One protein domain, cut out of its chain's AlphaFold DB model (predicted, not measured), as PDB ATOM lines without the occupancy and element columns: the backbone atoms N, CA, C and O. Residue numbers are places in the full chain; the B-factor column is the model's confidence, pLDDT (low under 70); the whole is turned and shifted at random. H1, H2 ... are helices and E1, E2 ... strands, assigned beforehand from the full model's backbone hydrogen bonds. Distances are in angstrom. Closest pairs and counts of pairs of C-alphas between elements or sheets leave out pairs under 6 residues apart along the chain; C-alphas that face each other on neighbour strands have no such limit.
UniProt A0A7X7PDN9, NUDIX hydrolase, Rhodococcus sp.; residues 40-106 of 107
ATOM      1  N   ALA A  40      10.366   9.186   3.976       97.44
ATOM      2  CA  ALA A  40       9.219   9.727   4.704       97.44
ATOM      3  C   ALA A  40       7.868   9.358   4.063       97.44
ATOM      4  O   ALA A  40       6.918   9.036   4.776       97.44
ATOM      5  N   ASP A  41       7.791   9.354   2.729       97.94
ATOM      6  CA  ASP A  41       6.574   9.005   1.991       97.94
ATOM      7  C   ASP A  41       6.256   7.506   2.145       97.94
ATOM      8  O   ASP A  41       5.104   7.133   2.383       97.94
ATOM      9  N   ALA A  42       7.280   6.643   2.106       97.19
ATOM     10  CA  ALA A  42       7.140   5.206   2.351       97.19
ATOM     11  C   ALA A  42       6.649   4.898   3.780       97.19
ATOM     12  O   ALA A  42       5.731   4.093   3.957       97.19
ATOM     13  N   ILE A  43       7.193   5.582   4.795       97.31
ATOM     14  CA  ILE A  43       6.713   5.468   6.184       97.31
ATOM     15  C   ILE A  43       5.274   5.982   6.305       97.31
ATOM     16  O   ILE A  43       4.458   5.364   6.987       97.31
ATOM     17  N   ALA A  44       4.929   7.089   5.642       96.88
ATOM     18  CA  ALA A  44       3.575   7.635   5.678       96.88
ATOM     19  C   ALA A  44       2.542   6.680   5.054       96.88
ATOM     20  O   ALA A  44       1.458   6.520   5.611       96.88
ATOM     21  N   ARG A  45       2.875   6.015   3.938       96.38
ATOM     22  CA  ARG A  45       2.037   4.956   3.344       96.38
ATOM     23  C   ARG A  45       1.838   3.781   4.297       96.38
ATOM     24  O   ARG A  45       0.705   3.352   4.509       96.38
ATOM     25  N   TRP A  46       2.919   3.318   4.921       96.69
ATOM     26  CA  TRP A  46       2.860   2.243   5.912       96.69
ATOM     27  C   TRP A  46       1.977   2.617   7.112       96.69
ATOM     28  O   TRP A  46       1.125   1.830   7.515       96.69
ATOM     29  N   ARG A  47       2.082   3.854   7.622       95.56
ATOM     30  CA  ARG A  47       1.214   4.367   8.703       95.56
ATOM     31  C   ARG A  47      -0.269   4.375   8.334       95.56
ATOM     32  O   ARG A  47      -1.106   4.226   9.213       95.56
ATOM     33  N   ARG A  48      -0.603   4.549   7.052       96.25
ATOM     34  CA  ARG A  48      -1.986   4.473   6.552       96.25
ATOM     35  C   ARG A  48      -2.454   3.040   6.264       96.25
ATOM     36  O   ARG A  48      -3.589   2.860   5.840       96.25
ATOM     37  N   GLY A  49      -1.605   2.033   6.474       95.44
ATOM     38  CA  GLY A  49      -1.906   0.633   6.161       95.44
ATOM     39  C   GLY A  49      -1.878   0.309   4.664       95.44
ATOM     40  O   GLY A  49      -2.369  -0.737   4.255       95.44
ATOM     41  N   GLU A  50      -1.309   1.191   3.838       95.06
ATOM     42  CA  GLU A  50      -1.236   1.032   2.376       95.06
ATOM     43  C   GLU A  50      -0.009   0.223   1.925       95.06
ATOM     44  O   GLU A  50       0.144  -0.069   0.738       95.06
ATOM     45  N   SER A  51       0.902  -0.093   2.848       93.69
ATOM     46  CA  SER A  51       2.076  -0.931   2.612       93.69
ATOM     47  C   SER A  51       2.512  -1.639   3.896       93.69
ATOM     48  O   SER A  51       2.184  -1.211   5.005       93.69
ATOM     49  N   LEU A  52       3.273  -2.726   3.752       93.00
ATOM     50  CA  LEU A  52       3.908  -3.432   4.862       93.00
ATOM     51  C   LEU A  52       5.394  -3.066   4.918       93.00
ATOM     52  O   LEU A  52       6.112  -3.229   3.935       93.00
ATOM     53  N   LEU A  53       5.869  -2.640   6.087       94.88
ATOM     54  CA  LEU A  53       7.290  -2.502   6.381       94.88
ATOM     55  C   LEU A  53       7.619  -3.413   7.552       94.88
ATOM     56  O   LEU A  53       7.032  -3.283   8.620       94.88
ATOM     57  N   LEU A  54       8.559  -4.334   7.348       93.00
ATOM     58  CA  LEU A  54       9.119  -5.110   8.449       93.00
ATOM     59  C   LEU A  54       9.997  -4.203   9.331       93.00
ATOM     60  O   LEU A  54      10.590  -3.254   8.803       93.00
ATOM     61  N   PRO A  55      10.165  -4.520  10.632       93.56
ATOM     62  CA  PRO A  55      10.950  -3.713  11.566       93.56
ATOM     63  C   PRO A  55      12.329  -3.258  11.060       93.56
ATOM     64  O   PRO A  55      12.606  -2.059  11.135       93.56
ATOM     65  N   PRO A  56      13.191  -4.136  10.490       93.31
ATOM     66  CA  PRO A  56      14.494  -3.693  10.002       93.31
ATOM     67  C   PRO A  56      14.382  -2.678   8.859       93.31
ATOM     68  O   PRO A  56      15.104  -1.689   8.857       93.31
ATOM     69  N   THR A  57      13.460  -2.871   7.911       94.81
ATOM     70  CA  THR A  57      13.273  -1.933   6.794       94.81
ATOM     71  C   THR A  57      12.760  -0.585   7.288       94.81
ATOM     72  O   THR A  57      13.270   0.451   6.869       94.81
ATOM     73  N   TRP A  58      11.786  -0.586   8.203       96.94
ATOM     74  CA  TRP A  58      11.261   0.646   8.792       96.94
ATOM     75  C   TRP A  58      12.349   1.436   9.525       96.94
ATOM     76  O   TRP A  58      12.473   2.635   9.292       96.94
ATOM     77  N   ALA A  59      13.173   0.767  10.340       95.75
ATOM     78  CA  ALA A  59      14.250   1.416  11.087       95.75
ATOM     79  C   ALA A  59      15.280   2.076  10.155       95.75
ATOM     80  O   ALA A  59      15.693   3.207  10.400       95.75
ATOM     81  N   GLN A  60      15.646   1.422   9.045       96.12
ATOM     82  CA  GLN A  60      16.545   2.040   8.067       96.12
ATOM     83  C   GLN A  60      15.915   3.266   7.387       96.12
ATOM     84  O   GLN A  60      16.602   4.264   7.178       96.12
ATOM     85  N   LEU A  61      14.623   3.220   7.042       97.19
ATOM     86  CA  LEU A  61      13.934   4.373   6.450       97.19
ATOM     87  C   LEU A  61      13.792   5.530   7.446       97.19
ATOM     88  O   LEU A  61      13.949   6.684   7.056       97.19
ATOM     89  N   GLU A  62      13.523   5.232   8.718       96.69
ATOM     90  CA  GLU A  62      13.411   6.232   9.782       96.69
ATOM     91  C   GLU A  62      14.742   6.956  10.010       96.69
ATOM     92  O   GLU A  62      14.763   8.187  10.012       96.69
ATOM     93  N   GLN A  63      15.862   6.226  10.032       95.12
ATOM     94  CA  GLN A  63      17.200   6.824  10.071       95.12
ATOM     95  C   GLN A  63      17.467   7.734   8.865       95.12
ATOM     96  O   GLN A  63      18.016   8.826   9.020       95.12
ATOM     97  N   LEU A  64      17.070   7.312   7.658       97.12
ATOM     98  CA  LEU A  64      17.263   8.106   6.440       97.12
ATOM     99  C   LEU A  64      16.433   9.397   6.424       97.12
ATOM    100  O   LEU A  64      16.858  10.366   5.801       97.12
ATOM    101  N   CYS A  65      15.295   9.446   7.122       96.88
ATOM    102  CA  CYS A  65      14.511  10.677   7.279       96.88
ATOM    103  C   CYS A  65      15.260  11.782   8.044       96.88
ATOM    104  O   CYS A  65      14.845  12.937   7.976       96.88
ATOM    105  N   GLY A  66      16.339  11.451   8.765       95.50
ATOM    106  CA  GLY A  66      17.185  12.424   9.459       95.50
ATOM    107  C   GLY A  66      18.161  13.193   8.558       95.50
ATOM    108  O   GLY A  66      18.872  14.058   9.063       95.50
ATOM    109  N   PHE A  67      18.215  12.886   7.260       97.50
ATOM    110  CA  PHE A  67      19.111  13.521   6.290       97.50
ATOM    111  C   PHE A  67      18.318  14.240   5.195       97.50
ATOM    112  O   PHE A  67      17.267  13.762   4.760       97.50
ATOM    113  N   GLU A  68      18.846  15.354   4.690       96.25
ATOM    114  CA  GLU A  68      18.181  16.144   3.646       96.25
ATOM    115  C   GLU A  68      18.644  15.761   2.234       96.25
ATOM    116  O   GLU A  68      17.970  16.061   1.243       96.25
ATOM    117  N   SER A  69      19.785  15.075   2.111       96.69
ATOM    118  CA  SER A  69      20.342  14.704   0.809       96.69
ATOM    119  C   SER A  69      21.107  13.382   0.802       96.69
ATOM    120  O   SER A  69      21.649  12.926   1.806       96.69
ATOM    121  N   VAL A  70      21.229  12.792  -0.392       96.69
ATOM    122  CA  VAL A  70      22.068  11.603  -0.630       96.69
ATOM    123  C   VAL A  70      23.531  11.867  -0.257       96.69
ATOM    124  O   VAL A  70      24.196  10.987   0.279       96.69
ATOM    125  N   SER A  71      24.037  13.076  -0.514       97.44
ATOM    126  CA  SER A  71      25.412  13.449  -0.173       97.44
ATOM    127  C   SER A  71      25.660  13.430   1.335       97.44
ATOM    128  O   SER A  71      26.705  12.944   1.758       97.44
ATOM    129  N   GLU A  72      24.707  13.899   2.143       98.00
ATOM    130  CA  GLU A  72      24.806  13.832   3.607       98.00
ATOM    131  C   GLU A  72      24.765  12.392   4.118       98.00
ATOM    132  O   GLU A  72      25.596  12.020   4.946       98.00
ATOM    133  N   VAL A  73      23.866  11.560   3.575       97.44
ATOM    134  CA  VAL A  73      23.795  10.127   3.911       97.44
ATOM    135  C   VAL A  73      25.134   9.439   3.637       97.44
ATOM    136  O   VAL A  73      25.630   8.691   4.474       97.44
ATOM    137  N   LEU A  74      25.744   9.700   2.476       97.38
ATOM    138  CA  LEU A  74      27.020   9.087   2.094       97.38
ATOM    139  C   LEU A  74      28.224   9.640   2.872       97.38
ATOM    140  O   LEU A  74      29.231   8.944   2.993       97.38
ATOM    141  N   ALA A  75      28.137  10.867   3.386       97.69
ATOM    142  CA  ALA A  75      29.163  11.461   4.240       97.69
ATOM    143  C   ALA A  75      29.048  11.019   5.712       97.69
ATOM    144  O   ALA A  75      29.967  11.256   6.498       97.69
ATOM    145  N   ALA A  76      27.934  10.397   6.105       96.50
ATOM    146  CA  ALA A  76      27.709   9.970   7.475       96.50
ATOM    147  C   ALA A  76      28.618   8.791   7.870       96.50
ATOM    148  O   ALA A  76      28.835   7.840   7.117       96.50
ATOM    149  N   HIS A  77      29.103   8.821   9.113       94.31
ATOM    150  CA  HIS A  77      29.889   7.741   9.718       94.31
ATOM    151  C   HIS A  77      29.277   7.309  11.057       94.31
ATOM    152  O   HIS A  77      29.879   7.521  12.114       94.31
ATOM    153  N   PRO A  78      28.054   6.753  11.045       90.62
ATOM    154  CA  PRO A  78      27.415   6.294  12.267       90.62
ATOM    155  C   PRO A  78      28.178   5.109  12.861       90.62
ATOM    156  O   PRO A  78      28.778   4.294  12.155       90.62
ATOM    157  N   ARG A  79      28.108   4.976  14.184       91.88
ATOM    158  CA  ARG A  79      28.517   3.746  14.855       91.88
ATOM    159  C   ARG A  79      27.471   2.667  14.565       91.88
ATOM    160  O   ARG A  79      26.297   2.864  14.855       91.88
ATOM    161  N   ILE A  80      27.905   1.544  13.995       90.75
ATOM    162  CA  ILE A  80      27.037   0.403  13.686       90.75
ATOM    163  C   ILE A  80      27.308  -0.706  14.699       90.75
ATOM    164  O   ILE A  80      28.302  -1.425  14.588       90.75
ATOM    165  N   ASP A  81      26.426  -0.834  15.685       90.88
ATOM    166  CA  ASP A  81      26.437  -1.941  16.638       90.88
ATOM    167  C   ASP A  81      25.406  -3.009  16.211       90.88
ATOM    168  O   ASP A  81      24.321  -2.658  15.736       90.88
ATOM    169  N   PRO A  82      25.705  -4.315  16.356       90.56
ATOM    170  CA  PRO A  82      24.738  -5.368  16.066       90.56
ATOM    171  C   PRO A  82      23.482  -5.243  16.930       90.56
ATOM    172  O   PRO A  82      23.567  -5.125  18.153       90.56
ATOM    173  N   ILE A  83      22.312  -5.349  16.301       90.69
ATOM    174  CA  ILE A  83      21.023  -5.352  16.996       90.69
ATOM    175  C   ILE A  83      20.514  -6.790  17.083       90.69
ATOM    176  O   ILE A  83      20.259  -7.448  16.068       90.69
ATOM    177  N   MET A  84      20.342  -7.275  18.313       91.19
ATOM    178  CA  MET A  84      19.624  -8.512  18.600       91.19
ATOM    179  C   MET A  84      18.203  -8.153  19.039       91.19
ATOM    180  O   MET A  84      18.022  -7.788  20.195       91.19
ATOM    181  N   PRO A  85      17.206  -8.204  18.142       88.44
ATOM    182  CA  PRO A  85      15.833  -7.960  18.550       88.44
ATOM    183  C   PRO A  85      15.326  -9.101  19.439       88.44
ATOM    184  O   PRO A  85      15.718 -10.258  19.249       88.44
ATOM    185  N   GLU A  86      14.435  -8.787  20.368       89.88
ATOM    186  CA  GLU A  86      13.820  -9.757  21.279       89.88
ATOM    187  C   GLU A  86      12.362 -10.000  20.889       89.88
ATOM    188  O   GLU A  86      11.703  -9.108  20.368       89.88
ATOM    189  N   ILE A  87      11.852 -11.215  21.098       88.19
ATOM    190  CA  ILE A  87      10.417 -11.491  20.949       88.19
ATOM    191  C   ILE A  87       9.809 -11.438  22.343       88.19
ATOM    192  O   ILE A  87      10.148 -12.264  23.193       88.19
ATOM    193  N   VAL A  88       8.906 -10.488  22.557       88.81
ATOM    194  CA  VAL A  88       8.212 -10.273  23.829       88.81
ATOM    195  C   VAL A  88       6.742 -10.639  23.658       88.81
ATOM    196  O   VAL A  88       6.130 -10.344  22.636       88.81
ATOM    197  N   SER A  89       6.175 -11.322  24.652       85.38
ATOM    198  CA  SER A  89       4.757 -11.684  24.699       85.38
ATOM    199  C   SER A  89       4.170 -11.223  26.025       85.38
ATOM    200  O   SER A  89       4.664 -11.605  27.086       85.38
ATOM    201  N   ASP A  90       3.117 -10.415  25.962       80.50
ATOM    202  CA  ASP A  90       2.388  -9.877  27.118       80.50
ATOM    203  C   ASP A  90       1.088 -10.649  27.423       80.50
ATOM    204  O   ASP A  90       0.271 -10.228  28.240       80.50
ATOM    205  N   GLY A  91       0.894 -11.802  26.776       72.25
ATOM    206  CA  GLY A  91      -0.303 -12.632  26.912       72.25
ATOM    207  C   GLY A  91      -1.434 -12.292  25.934       72.25
ATOM    208  O   GLY A  91      -2.369 -13.088  25.839       72.25
ATOM    209  N   ALA A  92      -1.345 -11.192  25.174       72.81
ATOM    210  CA  ALA A  92      -2.298 -10.859  24.110       72.81
ATOM    211  C   ALA A  92      -1.728 -11.155  22.712       72.81
ATOM    212  O   ALA A  92      -2.392 -11.808  21.904       72.81
ATOM    213  N   ALA A  93      -0.493 -10.724  22.435       80.00
ATOM    214  CA  ALA A  93       0.206 -11.018  21.184       80.00
ATOM    215  C   ALA A  93       1.730 -10.896  21.343       80.00
ATOM    216  O   ALA A  93       2.232 -10.062  22.094       80.00
ATOM    217  N   ALA A  94       2.478 -11.715  20.600       84.62
ATOM    218  CA  ALA A  94       3.926 -11.564  20.520       84.62
ATOM    219  C   ALA A  94       4.292 -10.382  19.606       84.62
ATOM    220  O   ALA A  94       3.750 -10.257  18.505       84.62
ATOM    221  N   HIS A  95       5.238  -9.552  20.036       88.25
ATOM    222  CA  HIS A  95       5.829  -8.479  19.239       88.25
ATOM    223  C   HIS A  95       7.359  -8.515  19.335       88.25
ATOM    224  O   HIS A  95       7.931  -9.270  20.120       88.25
ATOM    225  N   ILE A  96       8.026  -7.742  18.478       90.06
ATOM    226  CA  ILE A  96       9.483  -7.703  18.396       90.06
ATOM    227  C   ILE A  96       9.966  -6.406  19.028       90.06
ATOM    228  O   ILE A  96       9.611  -5.333  18.556       90.06
ATOM    229  N   GLU A  97      10.823  -6.494  20.035       92.06
ATOM    230  CA  GLU A  97      11.484  -5.324  20.596       92.06
ATOM    231  C   GLU A  97      12.845  -5.063  19.934       92.06
ATOM    232  O   GLU A  97      13.631  -5.981  19.681       92.06
ATOM    233  N   PHE A  98      13.120  -3.798  19.620       92.62
ATOM    234  CA  PHE A  98      14.347  -3.285  19.025       92.62
ATOM    235  C   PHE A  98      14.554  -1.789  19.363       92.62
ATOM    236  O   PHE A  98      13.597  -1.051  19.611       92.62
ATOM    237  N   PRO A  99      15.802  -1.282  19.361       90.38
ATOM    238  CA  PRO A  99      16.073   0.133  19.623       90.38
ATOM    239  C   PRO A  99      15.312   1.066  18.670       90.38
ATOM    240  O   PRO A  99      15.297   0.845  17.463       90.38
ATOM    241  N   GLY A 100      14.693   2.124  19.205       89.06
ATOM    242  CA  GLY A 100      13.957   3.112  18.403       89.06
ATOM    243  C   GLY A 100      12.542   2.692  17.970       89.06
ATOM    244  O   GLY A 100      11.870   3.460  17.287       89.06
ATOM    245  N   GLN A 101      12.032   1.538  18.415       91.00
ATOM    246  CA  GLN A 101      10.727   0.986  18.002       91.00
ATOM    247  C   GLN A 101       9.488   1.858  18.280       91.00
ATOM    248  O   GLN A 101       8.398   1.531  17.817       91.00
ATOM    249  N   SER A 102       9.604   2.931  19.071       89.12
ATOM    250  CA  SER A 102       8.449   3.738  19.502       89.12
ATOM    251  C   SER A 102       7.605   4.248  18.328       89.12
ATOM    252  O   SER A 102       6.383   4.164  18.375       89.12
ATOM    253  N   GLY A 103       8.238   4.680  17.232       88.88
ATOM    254  CA  GLY A 103       7.536   5.116  16.021       88.88
ATOM    255  C   GLY A 103       6.958   3.979  15.166       88.88
ATOM    256  O   GLY A 103       6.175   4.258  14.256       88.88
ATOM    257  N   TYR A 104       7.344   2.729  15.440       92.38
ATOM    258  CA  TYR A 104       6.862   1.530  14.753       92.38
ATOM    259  C   TYR A 104       5.600   0.955  15.412       92.38
ATOM    260  O   TYR A 104       4.696   0.494  14.723       92.38
ATOM    261  N   TYR A 105       5.514   1.007  16.745       87.31
ATOM    262  CA  TYR A 105       4.351   0.514  17.497       87.31
ATOM    263  C   TYR A 105       3.398   1.612  17.978       87.31
ATOM    264  O   TYR A 105       2.279   1.294  18.361       87.31
ATOM    265  N   GLY A 106       3.818   2.880  17.968       71.56
ATOM    266  CA  GLY A 106       3.032   4.029  18.432       71.56
ATOM    267  C   GLY A 106       1.911   4.455  17.480       71.56
ATOM    268  O   GLY A 106       1.847   5.632  17.122       71.56
TER     269      GLY A 106
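AT A GLANCE: This is residues 40 to 106 of the 107 residues of the protein "NUDIX hydrolase" of Rhodococcus sp. (UniProt A0A7X7PDN9). A two-strand hairpin, E1 and E2, at one end and the short helix H3 at the other make the long axis of a loose model, with the helical hairpin of H1 and H2 between them. A bowed stretch joins H3 to E1, its residues 77 to 82 sticking out, as do residues 89 to 94 at the strand hairpin's tip. The printed part has 67 residues, with named elements in the order H1, H2, H3, E1, E2, H4, an antiparallel sheet E1 - E2, and a mixed class of helices and strands. It is loose, with a radius of gyration of the C-alphas of 14.0 A, and only just flat, spanning 45 by 30 by 15 A.

IN THESE COORDINATES: E1 is residues 86 to 89, 9.9 A long, and E2 residues 94 to 97, 9.8 A. H2, residues 55 to 64, spans 14.3 A, and H1, residues 40 to 47, spans 10.4 A from C-alpha 40 at (9.219, 9.727, 4.704). H3 is residues 70 to 75, 8.6 A, and H4 residues 102 to 105, 5.6 A, ending at C-alpha 105 (4.351, 0.514, 17.497).

HOW THE PARTS SIT: E1 and E2 form an antiparallel hairpin at 145 degrees, with N 88 and O 95 2.9 A apart, within hydrogen-bond range. E2 and H2 are only just apart, at 8.0 A. H2 and H4 are close but not clearly touching, the closest C-alphas being Pro 55 and Tyr 104, 7.4 A. H1 and H2, a helical hairpin, touch at Ile 43 and Trp 58, their closest C-alphas, 7.1 A; they run opposite ways at a shallow tilt of 32 degrees, only just short of steep. H1 and H4 are near each other, with 5 pairs of C-alphas within 10 A. H2 and H3 are close but not clearly touching, about perpendicular at 89 degrees, with the C-alphas of Leu 64 and Val 73 closest at 7.3 A. In H1, H2 and H3 every O i to N i+4 pair is within hydrogen-bond range; H4 is too short for such a pair, and its 1 O i to N i+3 pair is not within range.

THE WHOLE: The C-alphas farthest apart, of Ser 71 and Gly 91, are 45.6 A apart. The printed part has no cut, and no link is long. Mean pLDDT of the printed part is 92.3, and no printed residue is under 70.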